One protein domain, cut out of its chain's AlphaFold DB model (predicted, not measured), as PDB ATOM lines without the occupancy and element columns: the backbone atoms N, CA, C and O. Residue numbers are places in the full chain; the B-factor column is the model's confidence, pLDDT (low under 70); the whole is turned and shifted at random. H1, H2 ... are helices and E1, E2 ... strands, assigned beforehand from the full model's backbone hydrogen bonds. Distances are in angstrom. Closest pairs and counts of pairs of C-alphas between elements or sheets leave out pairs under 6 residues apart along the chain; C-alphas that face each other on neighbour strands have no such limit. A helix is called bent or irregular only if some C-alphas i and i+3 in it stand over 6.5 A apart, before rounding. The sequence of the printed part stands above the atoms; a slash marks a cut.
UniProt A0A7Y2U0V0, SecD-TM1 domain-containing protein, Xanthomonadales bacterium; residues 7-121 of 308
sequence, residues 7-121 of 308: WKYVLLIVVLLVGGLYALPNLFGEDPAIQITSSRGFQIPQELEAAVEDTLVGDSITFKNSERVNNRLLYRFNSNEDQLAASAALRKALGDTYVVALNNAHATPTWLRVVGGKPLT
ATOM      1  N   TRP A   7    -100.693 -50.571 136.064       90.06
ATOM      2  CA  TRP A   7    -101.471 -51.673 136.641       90.06
ATOM      3  C   TRP A   7    -102.344 -51.247 137.831       90.06
ATOM      4  O   TRP A   7    -103.422 -51.804 138.011       90.06
ATOM      5  N   LYS A   8    -101.929 -50.241 138.620       91.56
ATOM      6  CA  LYS A   8    -102.743 -49.718 139.732       91.56
ATOM      7  C   LYS A   8    -103.956 -48.952 139.218       91.56
ATOM      8  O   LYS A   8    -105.028 -49.064 139.797       91.56
ATOM      9  N   TYR A   9    -103.800 -48.214 138.118       90.56
ATOM     10  CA  TYR A   9    -104.924 -47.551 137.457       90.56
ATOM     11  C   TYR A   9    -105.883 -48.564 136.828       90.56
ATOM     12  O   TYR A   9    -107.090 -48.416 136.981       90.56
ATOM     13  N   VAL A  10    -105.364 -49.625 136.196       92.38
ATOM     14  CA  VAL A  10    -106.196 -50.734 135.697       92.38
ATOM     15  C   VAL A  10    -106.965 -51.383 136.846       92.38
ATOM     16  O   VAL A  10    -108.179 -51.521 136.754       92.38
ATOM     17  N   LEU A  11    -106.297 -51.704 137.958       92.88
ATOM     18  CA  LEU A  11    -106.945 -52.273 139.140       92.88
ATOM     19  C   LEU A  11    -108.024 -51.341 139.711       92.88
ATOM     20  O   LEU A  11    -109.111 -51.804 140.033       92.88
ATOM     21  N   LEU A  12    -107.767 -50.032 139.779       92.00
ATOM     22  CA  LEU A  12    -108.747 -49.045 140.237       92.00
ATOM     23  C   LEU A  12    -109.978 -48.984 139.321       92.00
ATOM     24  O   LEU A  12    -111.101 -48.939 139.819       92.00
ATOM     25  N   ILE A  13    -109.788 -49.039 138.000       93.50
ATOM     26  CA  ILE A  13    -110.893 -49.101 137.033       93.50
ATOM     27  C   ILE A  13    -111.691 -50.395 137.211       93.50
ATOM     28  O   ILE A  13    -112.916 -50.340 137.254       93.50
ATOM     29  N   VAL A  14    -111.027 -51.546 137.365       94.25
ATOM     30  CA  VAL A  14    -111.717 -52.823 137.607       94.25
ATOM     31  C   VAL A  14    -112.532 -52.768 138.900       94.25
ATOM     32  O   VAL A  14    -113.699 -53.144 138.891       94.25
ATOM     33  N   VAL A  15    -111.967 -52.246 139.993       93.12
ATOM     34  CA  VAL A  15    -112.686 -52.101 141.270       93.12
ATOM     35  C   VAL A  15    -113.888 -51.162 141.132       93.12
ATOM     36  O   VAL A  15    -114.961 -51.488 141.632       93.12
ATOM     37  N   LEU A  16    -113.752 -50.037 140.422       92.56
ATOM     38  CA  LEU A  16    -114.872 -49.127 140.157       92.56
ATOM     39  C   LEU A  16    -115.954 -49.767 139.284       92.56
ATOM     40  O   LEU A  16    -117.134 -49.569 139.554       92.56
ATOM     41  N   LEU A  17    -115.579 -50.545 138.268       91.88
ATOM     42  CA  LEU A  17    -116.534 -51.252 137.413       91.88
ATOM     43  C   LEU A  17    -117.285 -52.336 138.185       91.88
ATOM     44  O   LEU A  17    -118.500 -52.435 138.053       91.88
ATOM     45  N   VAL A  18    -116.591 -53.112 139.021       88.25
ATOM     46  CA  VAL A  18    -117.219 -54.127 139.878       88.25
ATOM     47  C   VAL A  18    -118.122 -53.463 140.919       88.25
ATOM     48  O   VAL A  18    -119.273 -53.861 141.067       88.25
ATOM     49  N   GLY A  19    -117.651 -52.409 141.592       85.81
ATOM     50  CA  GLY A  19    -118.464 -51.643 142.540       85.81
ATOM     51  C   GLY A  19    -119.698 -51.020 141.882       85.81
ATOM     52  O   GLY A  19    -120.798 -51.115 142.418       85.81
ATOM     53  N   GLY A  20    -119.535 -50.460 140.680       85.69
ATOM     54  CA  GLY A  20    -120.629 -49.942 139.863       85.69
ATOM     55  C   GLY A  20    -121.637 -51.028 139.497       85.69
ATOM     56  O   GLY A  20    -122.828 -50.841 139.721       85.69
ATOM     57  N   LEU A  21    -121.172 -52.189 139.024       85.31
ATOM     58  CA  LEU A  21    -122.015 -53.336 138.672       85.31
ATOM     59  C   LEU A  21    -122.878 -53.809 139.855       85.31
ATOM     60  O   LEU A  21    -124.062 -54.079 139.668       85.31
ATOM     61  N   TYR A  22    -122.318 -53.861 141.067       83.81
ATOM     62  CA  TYR A  22    -123.061 -54.233 142.279       83.81
ATOM     63  C   TYR A  22    -123.967 -53.114 142.818       83.81
ATOM     64  O   TYR A  22    -124.912 -53.406 143.547       83.81
ATOM     65  N   ALA A  23    -123.726 -51.854 142.445       84.94
ATOM     66  CA  ALA A  23    -124.592 -50.725 142.784       84.94
ATOM     67  C   ALA A  23    -125.755 -50.529 141.790       84.94
ATOM     68  O   ALA A  23    -126.790 -49.981 142.174       84.94
ATOM     69  N   LEU A  24    -125.620 -51.008 140.543       84.56
ATOM     70  CA  LEU A  24    -126.646 -50.913 139.496       84.56
ATOM     71  C   LEU A  24    -128.051 -51.382 139.922       84.56
ATOM     72  O   LEU A  24    -129.000 -50.704 139.531       84.56
ATOM     73  N   PRO A  25    -128.246 -52.469 140.704       82.50
ATOM     74  CA  PRO A  25    -129.580 -52.917 141.106       82.50
ATOM     75  C   PRO A  25    -130.417 -51.835 141.791       82.50
ATOM     76  O   PRO A  25    -131.628 -51.824 141.606       82.50
ATOM     77  N   ASN A  26    -129.778 -50.916 142.522       81.19
ATOM     78  CA  ASN A  26    -130.449 -49.840 143.259       81.19
ATOM     79  C   ASN A  26    -130.961 -48.705 142.357       81.19
ATOM     80  O   ASN A  26    -131.767 -47.896 142.804       81.19
ATOM     81  N   LEU A  27    -130.489 -48.616 141.107       82.12
ATOM     82  CA  LEU A  27    -130.994 -47.645 140.126       82.12
ATOM     83  C   LEU A  27    -132.297 -48.114 139.472       82.12
ATOM     84  O   LEU A  27    -133.031 -47.305 138.906       82.12
ATOM     85  N   PHE A  28    -132.579 -49.417 139.530       78.88
ATOM     86  CA  PHE A  28    -133.843 -49.969 139.070       78.88
ATOM     87  C   PHE A  28    -134.869 -49.820 140.196       78.88
ATOM     88  O   PHE A  28    -134.667 -50.338 141.292       78.88
ATOM     89  N   GLY A  29    -135.951 -49.087 139.923       79.06
ATOM     90  CA  GLY A  29    -137.047 -48.881 140.869       79.06
ATOM     91  C   GLY A  29    -137.900 -50.135 141.080       79.06
ATOM     92  O   GLY A  29    -137.449 -51.272 140.916       79.06
ATOM     93  N   GLU A  30    -139.162 -49.926 141.430       81.50
ATOM     94  CA  GLU A  30    -140.128 -51.004 141.624       81.50
ATOM     95  C   GLU A  30    -141.232 -50.935 140.562       81.50
ATOM     96  O   GLU A  30    -141.708 -49.852 140.228       81.50
ATOM     97  N   ASP A  31    -141.616 -52.095 140.029       86.50
ATOM     98  CA  ASP A  31    -142.792 -52.250 139.176       86.50
ATOM     99  C   ASP A  31    -144.002 -52.604 140.071       86.50
ATOM    100  O   ASP A  31    -143.875 -53.500 140.923       86.50
ATOM    101  N   PRO A  32    -145.178 -51.977 139.866       88.94
ATOM    102  CA  PRO A  32    -146.423 -52.397 140.504       88.94
ATOM    103  C   PRO A  32    -146.700 -53.865 140.181       88.94
ATOM    104  O   PRO A  32    -146.586 -54.283 139.027       88.94
ATOM    105  N   ALA A  33    -147.035 -54.675 141.180       89.25
ATOM    106  CA  ALA A  33    -147.169 -56.113 141.002       89.25
ATOM    107  C   ALA A  33    -148.328 -56.714 141.802       89.25
ATOM    108  O   ALA A  33    -148.668 -56.279 142.898       89.25
ATOM    109  N   ILE A  34    -148.930 -57.768 141.272       90.50
ATOM    110  CA  ILE A  34    -149.879 -58.595 142.009       90.50
ATOM    111  C   ILE A  34    -149.228 -59.931 142.263       90.50
ATOM    112  O   ILE A  34    -148.671 -60.553 141.357       90.50
ATOM    113  N   GLN A  35    -149.338 -60.374 143.503       89.06
ATOM    114  CA  GLN A  35    -148.955 -61.710 143.888       89.06
ATOM    115  C   GLN A  35    -150.197 -62.532 144.208       89.06
ATOM    116  O   GLN A  35    -151.059 -62.097 144.969       89.06
ATOM    117  N   ILE A  36    -150.253 -63.732 143.642       89.69
ATOM    118  CA  ILE A  36    -151.322 -64.694 143.882       89.69
ATOM    119  C   ILE A  36    -150.720 -65.900 144.595       89.69
ATOM    120  O   ILE A  36    -149.786 -66.538 144.092       89.69
ATOM    121  N   THR A  37    -151.249 -66.198 145.777       86.50
ATOM    122  CA  THR A  37    -150.893 -67.373 146.581       86.50
ATOM    123  C   THR A  37    -152.143 -68.165 146.948       86.50
ATOM    124  O   THR A  37    -153.267 -67.680 146.841       86.50
ATOM    125  N   SER A  38    -151.976 -69.425 147.343       85.44
ATOM    126  CA  SER A  38    -153.085 -70.227 147.870       85.44
ATOM    127  C   SER A  38    -153.402 -69.795 149.306       85.44
ATOM    128  O   SER A  38    -152.485 -69.727 150.127       85.44
ATOM    129  N   SER A  39    -154.682 -69.635 149.652       78.38
ATOM    130  CA  SER A  39    -155.098 -69.264 151.014       78.38
ATOM    131  C   SER A  39    -154.837 -70.338 152.076       78.38
ATOM    132  O   SER A  39    -154.817 -70.032 153.263       78.38
ATOM    133  N   ARG A  40    -154.629 -71.598 151.666       74.12
ATOM    134  CA  ARG A  40    -154.408 -72.749 152.567       74.12
ATOM    135  C   ARG A  40    -153.093 -73.492 152.305       74.12
ATOM    136  O   ARG A  40    -152.974 -74.669 152.621       74.12
ATOM    137  N   GLY A  41    -152.132 -72.835 151.654       75.19
ATOM    138  CA  GLY A  41    -150.833 -73.434 151.322       75.19
ATOM    139  C   GLY A  41    -150.840 -74.631 150.346       75.19
ATOM    140  O   GLY A  41    -149.803 -75.275 150.198       75.19
ATOM    141  N   PHE A  42    -151.948 -74.939 149.660       82.44
ATOM    142  CA  PHE A  42    -151.980 -75.985 148.631       82.44
ATOM    143  C   PHE A  42    -151.221 -75.554 147.366       82.44
ATOM    144  O   PHE A  42    -150.989 -74.365 147.131       82.44
ATOM    145  N   GLN A  43    -150.800 -76.524 146.551       83.75
ATOM    146  CA  GLN A  43    -150.061 -76.246 145.318       83.75
ATOM    147  C   GLN A  43    -150.948 -75.544 144.286       83.75
ATOM    148  O   GLN A  43    -152.045 -76.009 143.985       83.75
ATOM    149  N   ILE A  44    -150.461 -74.441 143.723       85.06
ATOM    150  CA  ILE A  44    -151.160 -73.700 142.675       85.06
ATOM    151  C   ILE A  44    -151.196 -74.551 141.395       85.06
ATOM    152  O   ILE A  44    -150.127 -74.865 140.859       85.06
ATOM    153  N   PRO A  45    -152.389 -74.901 140.876       86.94
ATOM    154  CA  PRO A  45    -152.500 -75.656 139.636       86.94
ATOM    155  C   PRO A  45    -152.032 -74.813 138.446       86.94
ATOM    156  O   PRO A  45    -152.151 -73.585 138.443       86.94
ATOM    157  N   GLN A  46    -151.516 -75.476 137.409       84.06
ATOM    158  CA  GLN A  46    -151.046 -74.797 136.198       84.06
ATOM    159  C   GLN A  46    -152.183 -74.051 135.482       84.06
ATOM    160  O   GLN A  46    -151.968 -72.960 134.964       84.06
ATOM    161  N   GLU A  47    -153.401 -74.591 135.551       86.31
ATOM    162  CA  GLU A  47    -154.628 -74.020 134.980       86.31
ATOM    163  C   GLU A  47    -154.995 -72.648 135.564       86.31
ATOM    164  O   GLU A  47    -155.637 -71.846 134.887       86.31
ATOM    165  N   LEU A  48    -154.550 -72.339 136.791       87.75
ATOM    166  CA  LEU A  48    -154.815 -71.039 137.410       87.75
ATOM    167  C   LEU A  48    -154.198 -69.891 136.605       87.75
ATOM    168  O   LEU A  48    -154.771 -68.813 136.546       87.75
ATOM    169  N   GLU A  49    -153.036 -70.117 135.995       89.00
ATOM    170  CA  GLU A  49    -152.336 -69.099 135.205       89.00
ATOM    171  C   GLU A  49    -153.165 -68.684 133.988       89.00
ATOM    172  O   GLU A  49    -153.361 -67.494 133.764       89.00
ATOM    173  N   ALA A  50    -153.752 -69.662 133.292       89.19
ATOM    174  CA  ALA A  50    -154.669 -69.406 132.186       89.19
ATOM    175  C   ALA A  50    -155.928 -68.665 132.662       89.19
ATOM    176  O   ALA A  50    -156.300 -67.657 132.073       89.19
ATOM    177  N   ALA A  51    -156.536 -69.087 133.777       89.62
ATOM    178  CA  ALA A  51    -157.724 -68.423 134.322       89.62
ATOM    179  C   ALA A  51    -157.460 -66.962 134.743       89.62
ATOM    180  O   ALA A  51    -158.313 -66.088 134.568       89.62
ATOM    181  N   VAL A  52    -156.275 -66.686 135.297       91.69
ATOM    182  CA  VAL A  52    -155.837 -65.331 135.656       91.69
ATOM    183  C   VAL A  52    -155.651 -64.487 134.401       91.69
ATOM    184  O   VAL A  52    -156.178 -63.380 134.340       91.69
ATOM    185  N   GLU A  53    -154.944 -65.002 133.397       91.81
ATOM    186  CA  GLU A  53    -154.714 -64.287 132.139       91.81
ATOM    187  C   GLU A  53    -156.019 -64.010 131.386       91.81
ATOM    188  O   GLU A  53    -156.237 -62.875 130.967       91.81
ATOM    189  N   ASP A  54    -156.929 -64.983 131.313       91.69
ATOM    190  CA  ASP A  54    -158.254 -64.814 130.706       91.69
ATOM    191  C   ASP A  54    -159.066 -63.720 131.412       91.69
ATOM    192  O   ASP A  54    -159.713 -62.898 130.758       91.69
ATOM    193  N   THR A  55    -158.997 -63.659 132.747       91.12
ATOM    194  CA  THR A  55    -159.671 -62.614 133.535       91.12
ATOM    195  C   THR A  55    -159.079 -61.233 133.243       91.12
ATOM    196  O   THR A  55    -159.820 -60.273 133.040       91.12
ATOM    197  N   LEU A  56    -157.747 -61.120 133.190       92.06
ATOM    198  CA  LEU A  56    -157.065 -59.851 132.913       92.06
ATOM    199  C   LEU A  56    -157.347 -59.349 131.493       92.06
ATOM    200  O   LEU A  56    -157.627 -58.167 131.302       92.06
ATOM    201  N   VAL A  57    -157.316 -60.244 130.503       91.56
ATOM    202  CA  VAL A  57    -157.616 -59.913 129.104       91.56
ATOM    203  C   VAL A  57    -159.089 -59.541 128.932       91.56
ATOM    204  O   VAL A  57    -159.386 -58.581 128.221       91.56
ATOM    205  N   GLY A  58    -160.004 -60.247 129.607       89.00
ATOM    206  CA  GLY A  58    -161.440 -59.955 129.589       89.00
ATOM    207  C   GLY A  58    -161.771 -58.529 130.041       89.00
ATOM    208  O   GLY A  58    -162.590 -57.863 129.409       89.00
ATOM    209  N   ASP A  59    -161.060 -58.028 131.052       89.69
ATOM    210  CA  ASP A  59    -161.205 -56.660 131.565       89.69
ATOM    211  C   ASP A  59    -160.276 -55.643 130.863       89.69
ATOM    212  O   ASP A  59    -160.187 -54.487 131.275       89.69
ATOM    213  N   SER A  60    -159.617 -56.032 129.761       89.38
ATOM    214  CA  SER A  60    -158.692 -55.190 128.976       89.38
ATOM    215  C   SER A  60    -157.484 -54.661 129.763       89.38
ATOM    216  O   SER A  60    -156.961 -53.584 129.467       89.38
ATOM    217  N   ILE A  61    -157.010 -55.420 130.752       91.62
ATOM    218  CA  ILE A  61    -155.897 -55.032 131.618       91.62
ATOM    219  C   ILE A  61    -154.587 -55.590 131.060       91.62
ATOM    220  O   ILE A  61    -154.441 -56.792 130.837       91.62
ATOM    221  N   THR A  62    -153.598 -54.715 130.862       89.38
ATOM    222  CA  THR A  62    -152.282 -55.113 130.339       89.38
ATOM    223  C   THR A  62    -151.278 -55.360 131.459       89.38
ATOM    224  O   THR A  62    -151.150 -54.563 132.389       89.38
ATOM    225  N   PHE A  63    -150.515 -56.447 131.353       90.56
ATOM    226  CA  PHE A  63    -149.398 -56.741 132.249       90.56
ATOM    227  C   PHE A  63    -148.081 -56.804 131.463       90.56
ATOM    228  O   PHE A  63    -148.048 -57.127 130.278       90.56
ATOM    229  N   LYS A  64    -146.980 -56.451 132.124       88.88
ATOM    230  CA  LYS A  64    -145.627 -56.366 131.554       88.88
ATOM    231  C   LYS A  64    -144.966 -57.737 131.458       88.88
ATOM    232  O   LYS A  64    -144.301 -58.034 130.470       88.88
ATOM    233  N   ASN A  65    -145.087 -58.536 132.517       87.56
ATOM    234  CA  ASN A  65    -144.561 -59.898 132.583       87.56
ATOM    235  C   ASN A  65    -145.237 -60.693 133.710       87.56
ATOM    236  O   ASN A  65    -145.668 -60.099 134.704       87.56
ATOM    237  N   SER A  66    -145.240 -62.018 133.587       88.75
ATOM    238  CA  SER A  66    -145.615 -62.966 134.634       88.75
ATOM    239  C   SER A  66    -144.406 -63.825 135.040       88.75
ATOM    240  O   SER A  66    -143.489 -64.080 134.259       88.75
ATOM    241  N   GLU A  67    -144.338 -64.215 136.310       86.62
ATOM    242  CA  GLU A  67    -143.276 -65.066 136.852       86.62
ATOM    243  C   GLU A  67    -143.886 -66.023 137.886       86.62
ATOM    244  O   GLU A  67    -144.458 -65.586 138.888       86.62
ATOM    245  N   ARG A  68    -143.750 -67.337 137.673       86.56
ATOM    246  CA  ARG A  68    -144.054 -68.343 138.700       86.56
ATOM    247  C   ARG A  68    -142.787 -68.633 139.497       86.56
ATOM    248  O   ARG A  68    -141.792 -69.093 138.943       86.56
ATOM    249  N   VAL A  69    -142.831 -68.401 140.808       77.31
ATOM    250  CA  VAL A  69    -141.705 -68.676 141.713       77.31
ATOM    251  C   VAL A  69    -142.187 -69.557 142.859       77.31
ATOM    252  O   VAL A  69    -142.948 -69.118 143.715       77.31
ATOM    253  N   ASN A  70    -141.722 -70.804 142.928       79.88
ATOM    254  CA  ASN A  70    -142.216 -71.784 143.904       79.88
ATOM    255  C   ASN A  70    -143.751 -71.939 143.799       79.88
ATOM    256  O   ASN A  70    -144.265 -72.242 142.729       79.88
ATOM    257  N   ASN A  71    -144.479 -71.694 144.894       84.31
ATOM    258  CA  ASN A  71    -145.937 -71.778 144.978       84.31
ATOM    259  C   ASN A  71    -146.626 -70.396 144.941       84.31
ATOM    260  O   ASN A  71    -147.579 -70.155 145.681       84.31
ATOM    261  N   ARG A  72    -146.099 -69.451 144.150       86.88
ATOM    262  CA  ARG A  72    -146.703 -68.123 143.952       86.88
ATOM    263  C   ARG A  72    -146.641 -67.700 142.487       86.88
ATOM    264  O   ARG A  72    -145.656 -67.994 141.805       86.88
ATOM    265  N   LEU A  73    -147.667 -66.988 142.037       89.88
ATOM    266  CA  LEU A  73    -147.682 -66.297 140.747       89.88
ATOM    267  C   LEU A  73    -147.468 -64.805 140.976       89.88
ATOM    268  O   LEU A  73    -148.081 -64.227 141.872       89.88
ATOM    269  N   LEU A  74    -146.598 -64.191 140.183       89.50
ATOM    270  CA  LEU A  74    -146.309 -62.765 140.228       89.50
ATOM    271  C   LEU A  74    -146.591 -62.151 138.859       89.50
ATOM    272  O   LEU A  74    -145.949 -62.522 137.882       89.50
ATOM    273  N   TYR A  75    -147.490 -61.177 138.808       91.38
ATOM    274  CA  TYR A  75    -147.786 -60.393 137.610       91.38
ATOM    275  C   TYR A  75    -147.331 -58.959 137.829       91.38
ATOM    276  O   TYR A  75    -147.658 -58.360 138.850       91.38
ATOM    277  N   ARG A  76    -146.554 -58.409 136.896       91.62
ATOM    278  CA  ARG A  76    -146.050 -57.029 136.952       91.62
ATOM    279  C   ARG A  76    -146.838 -56.161 135.985       91.62
ATOM    280  O   ARG A  76    -147.086 -56.587 134.861       91.62
ATOM    281  N   PHE A  77    -147.167 -54.944 136.383       92.25
ATOM    282  CA  PHE A  77    -148.011 -54.015 135.635       92.25
ATOM    283  C   PHE A  77    -147.234 -52.758 135.240       92.25
ATOM    284  O   PHE A  77    -146.166 -52.472 135.780       92.25
ATOM    285  N   ASN A  78    -147.766 -52.020 134.265       88.62
ATOM    286  CA  ASN A  78    -147.178 -50.758 133.810       88.62
ATOM    287  C   ASN A  78    -147.560 -49.581 134.719       88.62
ATOM    288  O   ASN A  78    -146.821 -48.600 134.793       88.62
ATOM    289  N   SER A  79    -148.701 -49.674 135.408       90.00
ATOM    290  CA  SER A  79    -149.229 -48.620 136.270       90.00
ATOM    291  C   SER A  79    -149.899 -49.181 137.530       90.00
ATOM    292  O   SER A  79    -150.314 -50.341 137.576       90.00
ATOM    293  N   ASN A  80    -150.026 -48.334 138.557       88.56
ATOM    294  CA  ASN A  80    -150.792 -48.657 139.768       88.56
ATOM    295  C   ASN A  80    -152.298 -48.786 139.480       88.56
ATOM    296  O   ASN A  80    -153.002 -49.484 140.201       88.56
ATOM    297  N   GLU A  81    -152.800 -48.109 138.443       90.56
ATOM    298  CA  GLU A  81    -154.209 -48.171 138.050       90.56
ATOM    299  C   GLU A  81    -154.543 -49.549 137.466       90.56
ATOM    300  O   GLU A  81    -155.484 -50.194 137.932       90.56
ATOM    301  N   ASP A  82    -153.697 -50.058 136.560       92.00
ATOM    302  CA  ASP A  82    -153.815 -51.415 136.011       92.00
ATOM    303  C   ASP A  82    -153.719 -52.474 137.115       92.00
ATOM    304  O   ASP A  82    -154.497 -53.424 137.147       92.00
ATOM    305  N   GLN A  83    -152.788 -52.293 138.055       92.50
ATOM    306  CA  GLN A  83    -152.619 -53.183 139.203       92.50
ATOM    307  C   GLN A  83    -153.870 -53.191 140.099       92.50
ATOM    308  O   GLN A  83    -154.321 -54.250 140.539       92.50
ATOM    309  N   LEU A  84    -154.455 -52.028 140.387       90.94
ATOM    310  CA  LEU A  84    -155.636 -51.944 141.243       90.94
ATOM    311  C   LEU A  84    -156.863 -52.563 140.562       90.94
ATOM    312  O   LEU A  84    -157.589 -53.335 141.194       90.94
ATOM    313  N   ALA A  85    -157.056 -52.276 139.271       91.94
ATOM    314  CA  ALA A  85    -158.106 -52.879 138.456       91.94
ATOM    315  C   ALA A  85    -157.955 -54.407 138.397       91.94
ATOM    316  O   ALA A  85    -158.906 -55.136 138.689       91.94
ATOM    317  N   ALA A  86    -156.739 -54.896 138.140       92.81
ATOM    318  CA  ALA A  86    -156.434 -56.322 138.107       92.81
ATOM    319  C   ALA A  86    -156.698 -56.986 139.456       92.81
ATOM    320  O   ALA A  86    -157.304 -58.052 139.512       92.81
ATOM    321  N   SER A  87    -156.303 -56.354 140.562       91.06
ATOM    322  CA  SER A  87    -156.560 -56.899 141.893       91.06
ATOM    323  C   SER A  87    -158.055 -57.010 142.179       91.06
ATOM    324  O   SER A  87    -158.484 -57.995 142.777       91.06
ATOM    325  N   ALA A  88    -158.860 -56.025 141.774       90.81
ATOM    326  CA  ALA A  88    -160.306 -56.069 141.958       90.81
ATOM    327  C   ALA A  88    -160.954 -57.188 141.122       90.81
ATOM    328  O   ALA A  88    -161.745 -57.972 141.655       90.81
ATOM    329  N   ALA A  89    -160.571 -57.303 139.848       92.12
ATOM    330  CA  ALA A  89    -161.053 -58.338 138.935       92.12
ATOM    331  C   ALA A  89    -160.691 -59.747 139.427       92.12
ATOM    332  O   ALA A  89    -161.554 -60.617 139.573       92.12
ATOM    333  N   LEU A  90    -159.422 -59.955 139.787       91.81
ATOM    334  CA  LEU A  90    -158.913 -61.248 140.234       91.81
ATOM    335  C   LEU A  90    -159.492 -61.671 141.583       91.81
ATOM    336  O   LEU A  90    -159.806 -62.843 141.756       91.81
ATOM    337  N   ARG A  91    -159.712 -60.747 142.527       89.88
ATOM    338  CA  ARG A  91    -160.403 -61.072 143.791       89.88
ATOM    339  C   ARG A  91    -161.819 -61.578 143.551       89.88
ATOM    340  O   ARG A  91    -162.253 -62.521 144.205       89.88
ATOM    341  N   LYS A  92    -162.530 -60.969 142.601       90.38
ATOM    342  CA  LYS A  92    -163.885 -61.383 142.232       90.38
ATOM    343  C   LYS A  92    -163.895 -62.753 141.547       90.38
ATOM    344  O   LYS A  92    -164.788 -63.546 141.826       90.38
ATOM    345  N   ALA A  93    -162.924 -63.023 140.677       89.25
ATOM    346  CA  ALA A  93    -162.836 -64.280 139.934       89.25
ATOM    347  C   ALA A  93    -162.348 -65.460 140.793       89.25
ATOM    348  O   ALA A  93    -162.875 -66.564 140.685       89.25
ATOM    349  N   LEU A  94    -161.351 -65.234 141.652       87.56
ATOM    350  CA  LEU A  94    -160.666 -66.289 142.408       87.56
ATOM    351  C   LEU A  94    -161.288 -66.579 143.785       87.56
ATOM    352  O   LEU A  94    -161.038 -67.642 144.363       87.56
ATOM    353  N   GLY A  95    -162.106 -65.659 144.305       85.56
ATOM    354  CA  GLY A  95    -162.768 -65.786 145.604       85.56
ATOM    355  C   GLY A  95    -161.788 -65.949 146.773       85.56
ATOM    356  O   GLY A  95    -160.638 -65.529 146.704       85.56
ATOM    357  N   ASP A  96    -162.233 -66.595 147.857       82.94
ATOM    358  CA  ASP A  96    -161.427 -66.809 149.076       82.94
ATOM    359  C   ASP A  96    -160.429 -67.985 148.976       82.94
ATOM    360  O   ASP A  96    -159.688 -68.294 149.917       82.94
ATOM    361  N   THR A  97    -160.398 -68.679 147.837       82.88
ATOM    362  CA  THR A  97    -159.500 -69.826 147.617       82.88
ATOM    363  C   THR A  97    -158.056 -69.378 147.374       82.88
ATOM    364  O   THR A  97    -157.111 -70.096 147.708       82.88
ATOM    365  N   TYR A  98    -157.879 -68.169 146.841       87.00
ATOM    366  CA  TYR A  98    -156.577 -67.590 146.544       87.00
ATOM    367  C   TYR A  98    -156.458 -66.198 147.153       87.00
ATOM    368  O   TYR A  98    -157.403 -65.416 147.159       87.00
ATOM    369  N   VAL A  99    -155.269 -65.880 147.649       85.12
ATOM    370  CA  VAL A  99    -154.943 -64.562 148.182       85.12
ATOM    371  C   VAL A  99    -154.341 -63.740 147.054       85.12
ATOM    372  O   VAL A  99    -153.288 -64.086 146.521       85.12
ATOM    373  N   VAL A 100    -155.020 -62.651 146.694       88.38
ATOM    374  CA  VAL A 100    -154.565 -61.679 145.690       88.38
ATOM    375  C   VAL A 100    -154.029 -60.453 146.423       88.38
ATOM    376  O   VAL A 100    -154.794 -59.593 146.873       88.38
ATOM    377  N   ALA A 101    -152.708 -60.390 146.568       85.19
ATOM    378  CA  ALA A 101    -152.013 -59.345 147.306       85.19
ATOM    379  C   ALA A 101    -151.369 -58.317 146.364       85.19
ATOM    380  O   ALA A 101    -150.643 -58.671 145.431       85.19
ATOM    381  N   LEU A 102    -151.602 -57.036 146.653       86.31
ATOM    382  CA  LEU A 102    -150.902 -55.918 146.027       86.31
ATOM    383  C   LEU A 102    -149.473 -55.831 146.584       86.31
ATOM    384  O   LEU A 102    -149.274 -55.787 147.800       86.31
ATOM    385  N   ASN A 103    -148.486 -55.814 145.693       82.38
ATOM    386  CA  ASN A 103    -147.064 -55.788 146.015       82.38
ATOM    387  C   ASN A 103    -146.306 -54.877 145.031       82.38
ATOM    388  O   ASN A 103    -146.814 -54.518 143.975       82.38
ATOM    389  N   ASN A 104    -145.062 -54.548 145.348       82.69
ATOM    390  CA  ASN A 104    -144.119 -53.918 144.435       82.69
ATOM    391  C   ASN A 104    -142.920 -54.844 144.233       82.69
ATOM    392  O   ASN A 104    -142.231 -55.222 145.186       82.69
ATOM    393  N   ALA A 105    -142.664 -55.220 142.982       80.12
ATOM    394  CA  ALA A 105    -141.551 -56.092 142.633       80.12
ATOM    395  C   ALA A 105    -140.363 -55.266 142.135       80.12
ATOM    396  O   ALA A 105    -140.525 -54.344 141.342       80.12
ATOM    397  N   HIS A 106    -139.145 -55.626 142.541       79.75
ATOM    398  CA  HIS A 106    -137.945 -54.959 142.036       79.75
ATOM    399  C   HIS A 106    -137.856 -55.078 140.504       79.75
ATOM    400  O   HIS A 106    -137.883 -56.183 139.945       79.75
ATOM    401  N   ALA A 107    -137.679 -53.941 139.825       80.38
ATOM    402  CA  ALA A 107    -137.528 -53.861 138.372       80.38
ATOM    403  C   ALA A 107    -136.124 -54.287 137.894       80.38
ATOM    404  O   ALA A 107    -135.769 -54.113 136.728       80.38
ATOM    405  N   THR A 108    -135.303 -54.848 138.790       82.00
ATOM    406  CA  THR A 108    -133.948 -55.313 138.495       82.00
ATOM    407  C   THR A 108    -133.970 -56.399 137.406       82.00
ATOM    408  O   THR A 108    -134.597 -57.452 137.596       82.00
ATOM    409  N   PRO A 109    -133.256 -56.205 136.280       79.38
ATOM    410  CA  PRO A 109    -133.201 -57.186 135.202       79.38
ATOM    411  C   PRO A 109    -132.689 -58.552 135.666       79.38
ATOM    412  O   PRO A 109    -131.797 -58.653 136.511       79.38
ATOM    413  N   THR A 110    -133.205 -59.625 135.065       78.81
ATOM    414  CA  THR A 110    -132.844 -61.004 135.437       78.81
ATOM    415  C   THR A 110    -131.346 -61.284 135.295       78.81
ATOM    416  O   THR A 110    -130.771 -61.915 136.175       78.81
ATOM    417  N   TRP A 111    -130.682 -60.750 134.262       83.44
ATOM    418  CA  TRP A 111    -129.235 -60.925 134.073       83.44
ATOM    419  C   TRP A 111    -128.410 -60.355 135.239       83.44
ATOM    420  O   TRP A 111    -127.414 -60.951 135.635       83.44
ATOM    421  N   LEU A 112    -128.852 -59.243 135.835       81.12
ATOM    422  CA  LEU A 112    -128.156 -58.593 136.944       81.12
ATOM    423  C   LEU A 112    -128.378 -59.352 138.263       81.12
ATOM    424  O   LEU A 112    -127.451 -59.498 139.058       81.12
ATOM    425  N   ARG A 113    -129.579 -59.926 138.442       77.94
ATOM    426  CA  ARG A 113    -129.897 -60.830 139.561       77.94
ATOM    427  C   ARG A 113    -129.034 -62.098 139.535       77.94
ATOM    428  O   ARG A 113    -128.559 -62.526 140.584       77.94
ATOM    429  N   VAL A 114    -128.794 -62.675 138.352       81.38
ATOM    430  CA  VAL A 114    -127.984 -63.901 138.177       81.38
ATOM    431  C   VAL A 114    -126.515 -63.688 138.555       81.38
ATOM    432  O   VAL A 114    -125.898 -64.581 139.125       81.38
ATOM    433  N   VAL A 115    -125.966 -62.492 138.321       83.19
ATOM    434  CA  VAL A 115    -124.587 -62.132 138.716       83.19
ATOM    435  C   VAL A 115    -124.482 -61.806 140.224       83.19
ATOM    436  O   VAL A 115    -123.414 -61.480 140.735       83.19
ATOM    437  N   GLY A 116    -125.580 -61.938 140.976       77.19
ATOM    438  CA  GLY A 116    -125.624 -61.696 142.420       77.19
ATOM    439  C   GLY A 116    -125.901 -60.241 142.804       77.19
ATOM    440  O   GLY A 116    -125.816 -59.903 143.983       77.19
ATOM    441  N   GLY A 117    -126.259 -59.386 141.840       77.00
ATOM    442  CA  GLY A 117    -126.707 -58.022 142.100       77.00
ATOM    443  C   GLY A 117    -128.106 -58.022 142.714       77.00
ATOM    444  O   GLY A 117    -129.102 -58.132 141.998       77.00
ATOM    445  N   LYS A 118    -128.183 -57.898 144.042       76.38
ATOM    446  CA  LYS A 118    -129.440 -57.707 144.777       76.38
ATOM    447  C   LYS A 118    -129.582 -56.236 145.180       76.38
ATOM    448  O   LYS A 118    -128.592 -55.659 145.632       76.38
ATOM    449  N   PRO A 119    -130.768 -55.626 145.019       78.38
ATOM    450  CA  PRO A 119    -131.012 -54.293 145.550       78.38
ATOM    451  C   PRO A 119    -130.929 -54.309 147.080       78.38
ATOM    452  O   PRO A 119    -131.118 -55.349 147.717       78.38
ATOM    453  N   LEU A 120    -130.633 -53.150 147.664       79.56
ATOM    454  CA  LEU A 120    -130.647 -52.967 149.111       79.56
ATOM    455  C   LEU A 120    -132.059 -53.177 149.659       79.56
ATOM    456  O   LEU A 120    -133.047 -52.721 149.081       79.56
ATOM    457  N   THR A 121    -132.141 -53.843 150.804       75.00
ATOM    458  CA  THR A 121    -133.402 -54.051 151.506       75.00
ATOM    459  C   THR A 121    -133.732 -52.785 152.285       75.00
ATOM    460  O   THR A 121    -132.948 -52.284 153.091       75.00
TER     461      THR A 121
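This is residues 7 to 121 of the 308 residues of the protein "SecD-TM1 domain-containing protein" of Xanthomonadales bacterium (UniProt A0A7Y2U0V0). What shape do these atoms make? A strongly twisted sheet of four strands, with H2 and H3 packed over one face and no named helix over the other, makes the body, and residues 7 to 20 of the long helix H1 stick out from it as an arm. The short helix H4 lies near the root of that arm, off the sheet. What is it built of? The printed part has 115 residues with four named helices and four named strands, in the order H1 E1 H2 E2 E3 H3 E4 H4; the class is mixed, and the sheet, E2 E3 E1 E4, is antiparallel throughout. How far does it spread? It is loose, with a radius of gyration of the C-alphas of 18.3 A and spans of 63 by 29 by 21 A.

Where does the printed part begin? H1, residues 7 to 27, starts at C-alpha 7 (-101.471, -51.673, 136.641) and is 30.0 A long; it is irregular, but only just, with C-alphas 22 and 25 6.8 A apart. What follows it? E1 is residues 30 to 38, 24.0 A; H2 is 47 to 58, 16.5 A; E2 is 63 to 69, 17.1 A; E3 is 72 to 77, 16.4 A. Where do the last elements lie? H3, residues 80 to 97, 24.2 A, is irregular, with C-alphas 93 and 96 9.6 A apart. E4, residues 98 to 106, 23.0 A, bends by 61 degrees at residue 102, and H4, residues 110 to 114, 6.3 A, ends at C-alpha 114 (-127.984, -63.901, 138.177).

How are the strands joined? N 33 and O 103 of E1 and E4 are 2.8 A apart, N 34 and O 75 of E1 and E3 2.8 A, and N 67 and O 74 of the hairpin E2 and E3 2.8 A, each within hydrogen-bond range. How do the helices stand? H2 and H3 are on the same face, two layers with the sheet, at heights of 8.8 A and 8.2 A; they touch at C-alphas Leu 56 and Ala 86, their closest, 6.3 A, at a steep tilt of 46 degrees, opposite ways. E1, H2, E2 and E3, H3, E4 are split strand-helix-strand units, two same-way strands with another between them, both crossovers right-handed. Are the helix backbones complete? Every O i to N i+4 pair is within hydrogen-bond range in H2 and H4, against 14 of 17 in H1 and 12 of 14 in H3.

How large is it? The C-alphas of Trp 7 and Gly 95, the two farthest apart, are 63.5 A apart. Are there cuts, long links or weak stretches? The printed part has no cut, no link is long, and no printed residue is under 70 in pLDDT.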